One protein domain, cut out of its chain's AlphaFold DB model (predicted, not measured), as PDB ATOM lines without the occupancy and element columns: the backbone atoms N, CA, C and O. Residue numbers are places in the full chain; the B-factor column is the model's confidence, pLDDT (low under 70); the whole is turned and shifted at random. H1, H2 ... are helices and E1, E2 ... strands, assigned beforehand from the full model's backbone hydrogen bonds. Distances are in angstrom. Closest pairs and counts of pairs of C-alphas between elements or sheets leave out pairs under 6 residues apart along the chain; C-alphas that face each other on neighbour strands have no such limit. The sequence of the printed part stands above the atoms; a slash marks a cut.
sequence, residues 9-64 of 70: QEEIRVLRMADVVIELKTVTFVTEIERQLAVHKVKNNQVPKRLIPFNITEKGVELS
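What this domain is: This is residues 9 to 64 of the 70 residues of an uncharacterized protein of Methanomicrobiales archaeon (UniProt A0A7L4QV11). A long two-stranded hairpin, E1 and E2, makes the length of this model, and a smaller hairpin, E3 and E4, turns away from it at a wide angle, joined where the start of E3 pairs with E2. H1 sits at one end of the long hairpin, with residues 9 to 14 sticking out, and at the hairpin's other end the tip, residues 28 to 33, sticks out as well. The printed part has 56 residues, with one named helix and four named strands in the order H1 E1 E2 E3 E4; the antiparallel sheet runs E1 - E2 - E3 - E4, and the class is mixed, helices and strands. The whole is loose, with a radius of gyration of the C-alphas of 13.7 A, and elongated, spanning 37 by 23 by 22 A.

Where its parts are: H1 is residues 9 to 17, 12.6 A from first to last C-alpha, and begins with C-alpha 9 at (27.878, 51.984, -20.846). E1, residues 20 to 29, is 28.5 A long and ends with C-alpha 29 at (16.222, 54.156, 10.629). E2, residues 32 to 42, is the longest strand, at 30.0 A. E3 is residues 52 to 57, 16.0 A long. E4, residues 60 to 63, is 10.0 A long and ends with C-alpha 63 at (3.606, 44.688, -1.491).

How they stand to each other: The four strands form a meander, each strand the antiparallel neighbour of the one before, in a strongly twisted sheet with edge strands E1 and E4. The hairpin of E1 and E2 has directions 161 degrees apart; N 25 and O 36 are 2.7 A apart and N 34 and O 27 are 2.8 A apart, within hydrogen-bond range. E2 and E3, also a hairpin, stand at 120 degrees, with N 37 and O 52 within hydrogen-bond range at 2.7 A. The pairing of E3 is staggered: residues 52 to 53 pair with E2 and residues 54 to 57 with E4. In the hairpin of E3 and E4, at 153 degrees, N 57 and O 60 are within hydrogen-bond range at 2.8 A. E1 and E4 are apart; E2 and E4 are only just apart, their closest C-alphas 8.3 A from each other. H1 is only just on the sheet, with 5 pairs of C-alphas within 10 A, and only grazes it with residues 14 to 16; the closest C-alphas of H1 and E1 are those of Leu 15 and Val 21, 7.0 A apart. In H1 each O i to N i+4 pair is within hydrogen-bond range.

The domain as a whole: The two C-alphas farthest apart are those of Thr 31 and Asn 44, 39.3 A. The printed part has no cut. No link is long: E2 to E3, with 9 residues, is short, and the others are tight. The mean pLDDT of the printed part is 90.8, and no printed residue is under 70.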
ATOM      1  N   GLN A   9      28.475  52.152 -19.521       94.56
ATOM      2  CA  GLN A   9      27.878  51.984 -20.846       94.56
ATOM      3  C   GLN A   9      27.041  50.702 -20.958       94.56
ATOM      4  O   GLN A   9      25.975  50.718 -21.576       94.56
ATOM      5  N   GLU A  10      27.503  49.612 -20.348       94.62
ATOM      6  CA  GLU A  10      26.809  48.325 -20.340       94.62
ATOM      7  C   GLU A  10      25.616  48.351 -19.386       94.62
ATOM      8  O   GLU A  10      24.533  47.896 -19.747       94.62
ATOM      9  N   GLU A  11      25.746  48.998 -18.226       93.44
ATOM     10  CA  GLU A  11      24.618  49.202 -17.306       93.44
ATOM     11  C   GLU A  11      23.465  49.950 -17.997       93.44
ATOM     12  O   GLU A  11      22.309  49.525 -17.942       93.44
ATOM     13  N   ILE A  12      23.777  51.008 -18.757       92.75
ATOM     14  CA  ILE A  12      22.788  51.749 -19.556       92.75
ATOM     15  C   ILE A  12      22.156  50.864 -20.643       92.75
ATOM     16  O   ILE A  12      20.962  50.998 -20.929       92.75
ATOM     17  N   ARG A  13      22.925  49.979 -21.289       94.81
ATOM     18  CA  ARG A  13      22.399  49.050 -22.308       94.81
ATOM     19  C   ARG A  13      21.406  48.067 -21.698       94.81
ATOM     20  O   ARG A  13      20.300  47.940 -22.225       94.81
ATOM     21  N   VAL A  14      21.751  47.462 -20.564       93.75
ATOM     22  CA  VAL A  14      20.872  46.545 -19.823       93.75
ATOM     23  C   VAL A  14      19.567  47.246 -19.430       93.75
ATOM     24  O   VAL A  14      18.479  46.764 -19.751       93.75
ATOM     25  N   LEU A  15      19.654  48.438 -18.828       93.19
ATOM     26  CA  LEU A  15      18.479  49.223 -18.427       93.19
ATOM     27  C   LEU A  15      17.602  49.647 -19.618       93.19
ATOM     28  O   LEU A  15      16.373  49.721 -19.507       93.19
ATOM     29  N   ARG A  16      18.200  49.933 -20.784       92.69
ATOM     30  CA  ARG A  16      17.442  50.242 -22.008       92.69
ATOM     31  C   ARG A  16      16.705  49.026 -22.553       92.69
ATOM     32  O   ARG A  16      15.569  49.200 -22.992       92.69
ATOM     33  N   MET A  17      17.312  47.845 -22.488       95.38
ATOM     34  CA  MET A  17      16.726  46.609 -23.005       95.38
ATOM     35  C   MET A  17      15.585  46.072 -22.130       95.38
ATOM     36  O   MET A  17      14.671  45.440 -22.648       95.38
ATOM     37  N   ALA A  18      15.593  46.358 -20.826       94.69
ATOM     38  CA  ALA A  18      14.530  45.943 -19.913       94.69
ATOM     39  C   ALA A  18      13.214  46.704 -20.156       94.69
ATOM     40  O   ALA A  18      13.211  47.931 -20.220       94.69
ATOM     41  N   ASP A  19      12.071  46.019 -20.211       96.38
ATOM     42  CA  ASP A  19      10.767  46.695 -20.288       96.38
ATOM     43  C   ASP A  19      10.366  47.338 -18.946       96.38
ATOM     44  O   ASP A  19       9.676  48.359 -18.920       96.38
ATOM     45  N   VAL A  20      10.835  46.777 -17.828       95.00
ATOM     46  CA  VAL A  20      10.562  47.252 -16.467       95.00
ATOM     47  C   VAL A  20      11.854  47.255 -15.655       95.00
ATOM     48  O   VAL A  20      12.643  46.317 -15.735       95.00
ATOM     49  N   VAL A  21      12.061  48.300 -14.853       95.19
ATOM     50  CA  VAL A  21      13.180  48.393 -13.904       95.19
ATOM     51  C   VAL A  21      12.610  48.692 -12.527       95.19
ATOM     52  O   VAL A  21      11.986  49.737 -12.329       95.19
ATOM     53  N   ILE A  22      12.845  47.784 -11.583       93.88
ATOM     54  CA  ILE A  22      12.492  47.935 -10.170       93.88
ATOM     55  C   ILE A  22      13.741  47.824  -9.302       93.88
ATOM     56  O   ILE A  22      14.713  47.161  -9.657       93.88
ATOM     57  N   GLU A  23      13.705  48.472  -8.151       92.69
ATOM     58  CA  GLU A  23      14.769  48.441  -7.162       92.69
ATOM     59  C   GLU A  23      14.169  48.184  -5.782       92.69
ATOM     60  O   GLU A  23      13.298  48.925  -5.330       92.69
ATOM     61  N   LEU A  24      14.669  47.154  -5.102       91.75
ATOM     62  CA  LEU A  24      14.367  46.900  -3.698       91.75
ATOM     63  C   LEU A  24      15.390  47.645  -2.841       91.75
ATOM     64  O   LEU A  24      16.589  47.378  -2.908       91.75
ATOM     65  N   LYS A  25      14.907  48.592  -2.047       90.62
ATOM     66  CA  LYS A  25      15.687  49.383  -1.102       90.62
ATOM     67  C   LYS A  25      15.364  48.934   0.312       90.62
ATOM     68  O   LYS A  25      14.205  48.726   0.660       90.62
ATOM     69  N   THR A  26      16.403  48.816   1.126       90.25
ATOM     70  CA  THR A  26      16.269  48.655   2.573       90.25
ATOM     71  C   THR A  26      16.889  49.882   3.217       90.25
ATOM     72  O   THR A  26      18.031  50.219   2.907       90.25
ATOM     73  N   VAL A  27      16.129  50.571   4.059       86.69
ATOM     74  CA  VAL A  27      16.561  51.767   4.779       86.69
ATOM     75  C   VAL A  27      16.487  51.455   6.264       86.69
ATOM     76  O   VAL A  27      15.433  51.082   6.771       86.69
ATOM     77  N   THR A  28      17.612  51.588   6.959       85.94
ATOM     78  CA  THR A  28      17.666  51.395   8.408       85.94
ATOM     79  C   THR A  28      17.543  52.752   9.087       85.94
ATOM     80  O   THR A  28      18.436  53.589   8.957       85.94
ATOM     81  N   PHE A  29      16.444  52.971   9.805       83.12
ATOM     82  CA  PHE A  29      16.222  54.156  10.629       83.12
ATOM     83  C   PHE A  29      16.345  53.772  12.100       83.12
ATOM     84  O   PHE A  29      15.437  53.186  12.679       83.12
ATOM     85  N   VAL A  30      17.482  54.110  12.714       85.00
ATOM     86  CA  VAL A  30      17.801  53.797  14.119       85.00
ATOM     87  C   VAL A  30      17.751  52.283  14.399       85.00
ATOM     88  O   VAL A  30      18.765  51.610  14.227       85.00
ATOM     89  N   THR A  31      16.592  51.745  14.794       84.25
ATOM     90  CA  THR A  31      16.331  50.315  15.049       84.25
ATOM     91  C   THR A  31      15.300  49.703  14.100       84.25
ATOM     92  O   THR A  31      15.086  48.493  14.136       84.25
ATOM     93  N   GLU A  32      14.650  50.504  13.257       81.44
ATOM     94  CA  GLU A  32      13.628  50.038  12.324       81.44
ATOM     95  C   GLU A  32      14.221  49.788  10.936       81.44
ATOM     96  O   GLU A  32      14.983  50.594  10.395       81.44
ATOM     97  N   ILE A  33      13.866  48.640  10.354       86.19
ATOM     98  CA  ILE A  33      14.231  48.273   8.986       86.19
ATOM     99  C   ILE A  33      13.019  48.527   8.101       86.19
ATOM    100  O   ILE A  33      12.079  47.728   8.078       86.19
ATOM    101  N   GLU A  34      13.063  49.606   7.331       87.88
ATOM    102  CA  GLU A  34      12.077  49.868   6.294       87.88
ATOM    103  C   GLU A  34      12.496  49.228   4.975       87.88
ATOM    104  O   GLU A  34      13.634  49.342   4.517       87.88
ATOM    105  N   ARG A  35      11.543  48.567   4.325       91.06
ATOM    106  CA  ARG A  35      11.728  47.915   3.031       91.06
ATOM    107  C   ARG A  35      10.811  48.562   2.012       91.06
ATOM    108  O   ARG A  35       9.597  48.606   2.195       91.06
ATOM    109  N   GLN A  36      11.404  49.088   0.949       91.94
ATOM    110  CA  GLN A  36      10.734  49.930  -0.032       91.94
ATOM    111  C   GLN A  36      11.096  49.494  -1.454       91.94
ATOM    112  O   GLN A  36      12.260  49.280  -1.775       91.94
ATOM    113  N   LEU A  37      10.105  49.386  -2.330       92.31
ATOM    114  CA  LEU A  37      10.272  49.120  -3.752       92.31
ATOM    115  C   LEU A  37      10.136  50.433  -4.521       92.31
ATOM    116  O   LEU A  37       9.116  51.121  -4.432       92.31
ATOM    117  N   ALA A  38      11.160  50.766  -5.300       92.50
ATOM    118  CA  ALA A  38      11.141  51.859  -6.257       92.50
ATOM    119  C   ALA A  38      10.950  51.302  -7.669       92.50
ATOM    120  O   ALA A  38      11.645  50.373  -8.077       92.50
ATOM    121  N   VAL A  39      10.028  51.885  -8.430       93.94
ATOM    122  CA  VAL A  39       9.910  51.621  -9.866       93.94
ATOM    123  C   VAL A  39      10.644  52.742 -10.590       93.94
ATOM    124  O   VAL A  39      10.405  53.910 -10.310       93.94
ATOM    125  N   HIS A  40      11.536  52.390 -11.510       93.38
ATOM    126  CA  HIS A  40      12.346  53.344 -12.279       93.38
ATOM    127  C   HIS A  40      11.949  53.402 -13.750       93.38
ATOM    128  O   HIS A  40      12.166  54.412 -14.415       93.38
ATOM    129  N   LYS A  41      11.365  52.322 -14.276       94.75
ATOM    130  CA  LYS A  41      10.926  52.230 -15.670       94.75
ATOM    131  C   LYS A  41       9.735  51.298 -15.783       94.75
ATOM    132  O   LYS A  41       9.763  50.207 -15.217       94.75
ATOM    133  N   VAL A  42       8.751  51.705 -16.576       95.38
ATOM    134  CA  VAL A  42       7.705  50.835 -17.116       95.38
ATOM    135  C   VAL A  42       7.514  51.227 -18.578       95.38
ATOM    136  O   VAL A  42       7.211  52.379 -18.880       95.38
ATOM    137  N   LYS A  43       7.741  50.305 -19.510       94.12
ATOM    138  CA  LYS A  43       7.561  50.571 -20.939       94.12
ATOM    139  C   LYS A  43       6.105  50.915 -21.230       94.12
ATOM    140  O   LYS A  43       5.199  50.219 -20.784       94.12
ATOM    141  N   ASN A  44       5.904  51.980 -22.004       94.31
ATOM    142  CA  ASN A  44       4.588  52.469 -22.427       94.31
ATOM    143  C   ASN A  44       3.630  52.809 -21.270       94.31
ATOM    144  O   ASN A  44       2.422  52.864 -21.478       94.31
ATOM    145  N   ASN A  45       4.144  53.037 -20.059       93.75
ATOM    146  CA  ASN A  45       3.325  53.414 -18.914       93.75
ATOM    147  C   ASN A  45       4.059  54.425 -18.026       93.75
ATOM    148  O   ASN A  45       5.279  54.583 -18.100       93.75
ATOM    149  N   GLN A  46       3.312  55.123 -17.177       91.25
ATOM    150  CA  GLN A  46       3.896  56.043 -16.213       91.25
ATOM    151  C   GLN A  46       4.552  55.280 -15.065       91.25
ATOM    152  O   GLN A  46       4.020  54.299 -14.545       91.25
ATOM    153  N   VAL A  47       5.713  55.776 -14.649       92.31
ATOM    154  CA  VAL A  47       6.420  55.274 -13.476       92.31
ATOM    155  C   VAL A  47       5.739  55.816 -12.211       92.31
ATOM    156  O   VAL A  47       5.583  57.036 -12.086       92.31
ATOM    157  N   PRO A  48       5.337  54.954 -11.259       88.75
ATOM    158  CA  PRO A  48       4.857  55.395  -9.956       88.75
ATOM    159  C   PRO A  48       5.891  56.279  -9.257       88.75
ATOM    160  O   PRO A  48       7.033  55.878  -9.061       88.75
ATOM    161  N   LYS A  49       5.481  57.477  -8.832       86.62
ATOM    162  CA  LYS A  49       6.374  58.420  -8.134       86.62
ATOM    163  C   LYS A  49       6.615  58.062  -6.665       86.62
ATOM    164  O   LYS A  49       7.463  58.669  -6.021       86.62
ATOM    165  N   ARG A  50       5.839  57.119  -6.123       87.50
ATOM    166  CA  ARG A  50       5.910  56.709  -4.718       87.50
ATOM    167  C   ARG A  50       6.766  55.463  -4.542       87.50
ATOM    168  O   ARG A  50       6.769  54.577  -5.394       87.50
ATOM    169  N   LEU A  51       7.408  55.383  -3.384       88.69
ATOM    170  CA  LEU A  51       8.038  54.166  -2.886       88.69
ATOM    171  C   LEU A  51       6.943  53.255  -2.322       88.69
ATOM    172  O   LEU A  51       6.054  53.719  -1.607       88.69
ATOM    173  N   ILE A  52       6.966  51.981  -2.700       90.19
ATOM    174  CA  ILE A  52       5.954  51.001  -2.300       90.19
ATOM    175  C   ILE A  52       6.545  50.160  -1.167       90.19
ATOM    176  O   ILE A  52       7.516  49.445  -1.415       90.19
ATOM    177  N   PRO A  53       6.021  50.229   0.066       90.75
ATOM    178  CA  PRO A  53       6.543  49.410   1.149       90.75
ATOM    179  C   PRO A  53       6.278  47.926   0.879       90.75
ATOM    180  O   PRO A  53       5.257  47.556   0.290       90.75
ATOM    181  N   PHE A  54       7.200  47.070   1.312       90.44
ATOM    182  CA  PHE A  54       7.056  45.627   1.161       90.44
ATOM    183  C   PHE A  54       7.490  44.871   2.409       90.44
ATOM    184  O   PHE A  54       8.415  45.274   3.110       90.44
ATOM    185  N   ASN A  55       6.846  43.733   2.643       88.50
ATOM    186  CA  ASN A  55       7.204  42.795   3.695       88.50
ATOM    187  C   ASN A  55       7.756  41.513   3.072       88.50
ATOM    188  O   ASN A  55       7.360  41.123   1.974       88.50
ATOM    189  N   ILE A  56       8.681  40.865   3.777       89.50
ATOM    190  CA  ILE A  56       9.188  39.542   3.409       89.50
ATOM    191  C   ILE A  56       8.530  38.552   4.362       89.50
ATOM    192  O   ILE A  56       8.740  38.630   5.571       89.50
ATOM    193  N   THR A  57       7.713  37.664   3.817       89.44
ATOM    194  CA  THR A  57       7.022  36.598   4.542       89.44
ATOM    195  C   THR A  57       7.599  35.247   4.123       89.44
ATOM    196  O   THR A  57       8.372  35.152   3.168       89.44
ATOM    197  N   GLU A  58       7.203  34.169   4.801       92.12
ATOM    198  CA  GLU A  58       7.592  32.804   4.410       92.12
ATOM    199  C   GLU A  58       7.113  32.430   2.996       92.12
ATOM    200  O   GLU A  58       7.673  31.540   2.362       92.12
ATOM    201  N   LYS A  59       6.087  33.124   2.484       91.69
ATOM    202  CA  LYS A  59       5.513  32.898   1.152       91.69
ATOM    203  C   LYS A  59       6.145  33.770   0.066       91.69
ATOM    204  O   LYS A  59       5.871  33.545  -1.111       91.69
ATOM    205  N   GLY A  60       6.977  34.747   0.433       89.06
ATOM    206  CA  GLY A  60       7.672  35.626  -0.507       89.06
ATOM    207  C   GLY A  60       7.566  37.109  -0.158       89.06
ATOM    208  O   GLY A  60       7.488  37.493   1.006       89.06
ATOM    209  N   VAL A  61       7.619  37.961  -1.185       89.12
ATOM    210  CA  VAL A  61       7.556  39.422  -1.037       89.12
ATOM    211  C   VAL A  61       6.125  39.904  -1.237       89.12
ATOM    212  O   VAL A  61       5.551  39.734  -2.312       89.12
ATOM    213  N   GLU A  62       5.577  40.560  -0.221       89.94
ATOM    214  CA  GLU A  62       4.230  41.125  -0.240       89.94
ATOM    215  C   GLU A  62       4.293  42.652  -0.287       89.94
ATOM    216  O   GLU A  62       4.873  43.301   0.586       89.94
ATOM    217  N   LEU A  63       3.686  43.239  -1.319       86.44
ATOM    218  CA  LEU A  63       3.606  44.688  -1.491       86.44
ATOM    219  C   LEU A  63       2.425  45.237  -0.697       86.44
ATOM    220  O   LEU A  63       1.276  44.869  -0.934       86.44
ATOM    221  N   SER A  64       2.705  46.162   0.212       79.44
ATOM    222  CA  SER A  64       1.672  46.841   0.989       79.44
ATOM    223  C   SER A  64       1.265  48.124   0.267       79.44
ATOM    224  O   SER A  64       2.048  49.062   0.132       79.44
TER     225      SER A  64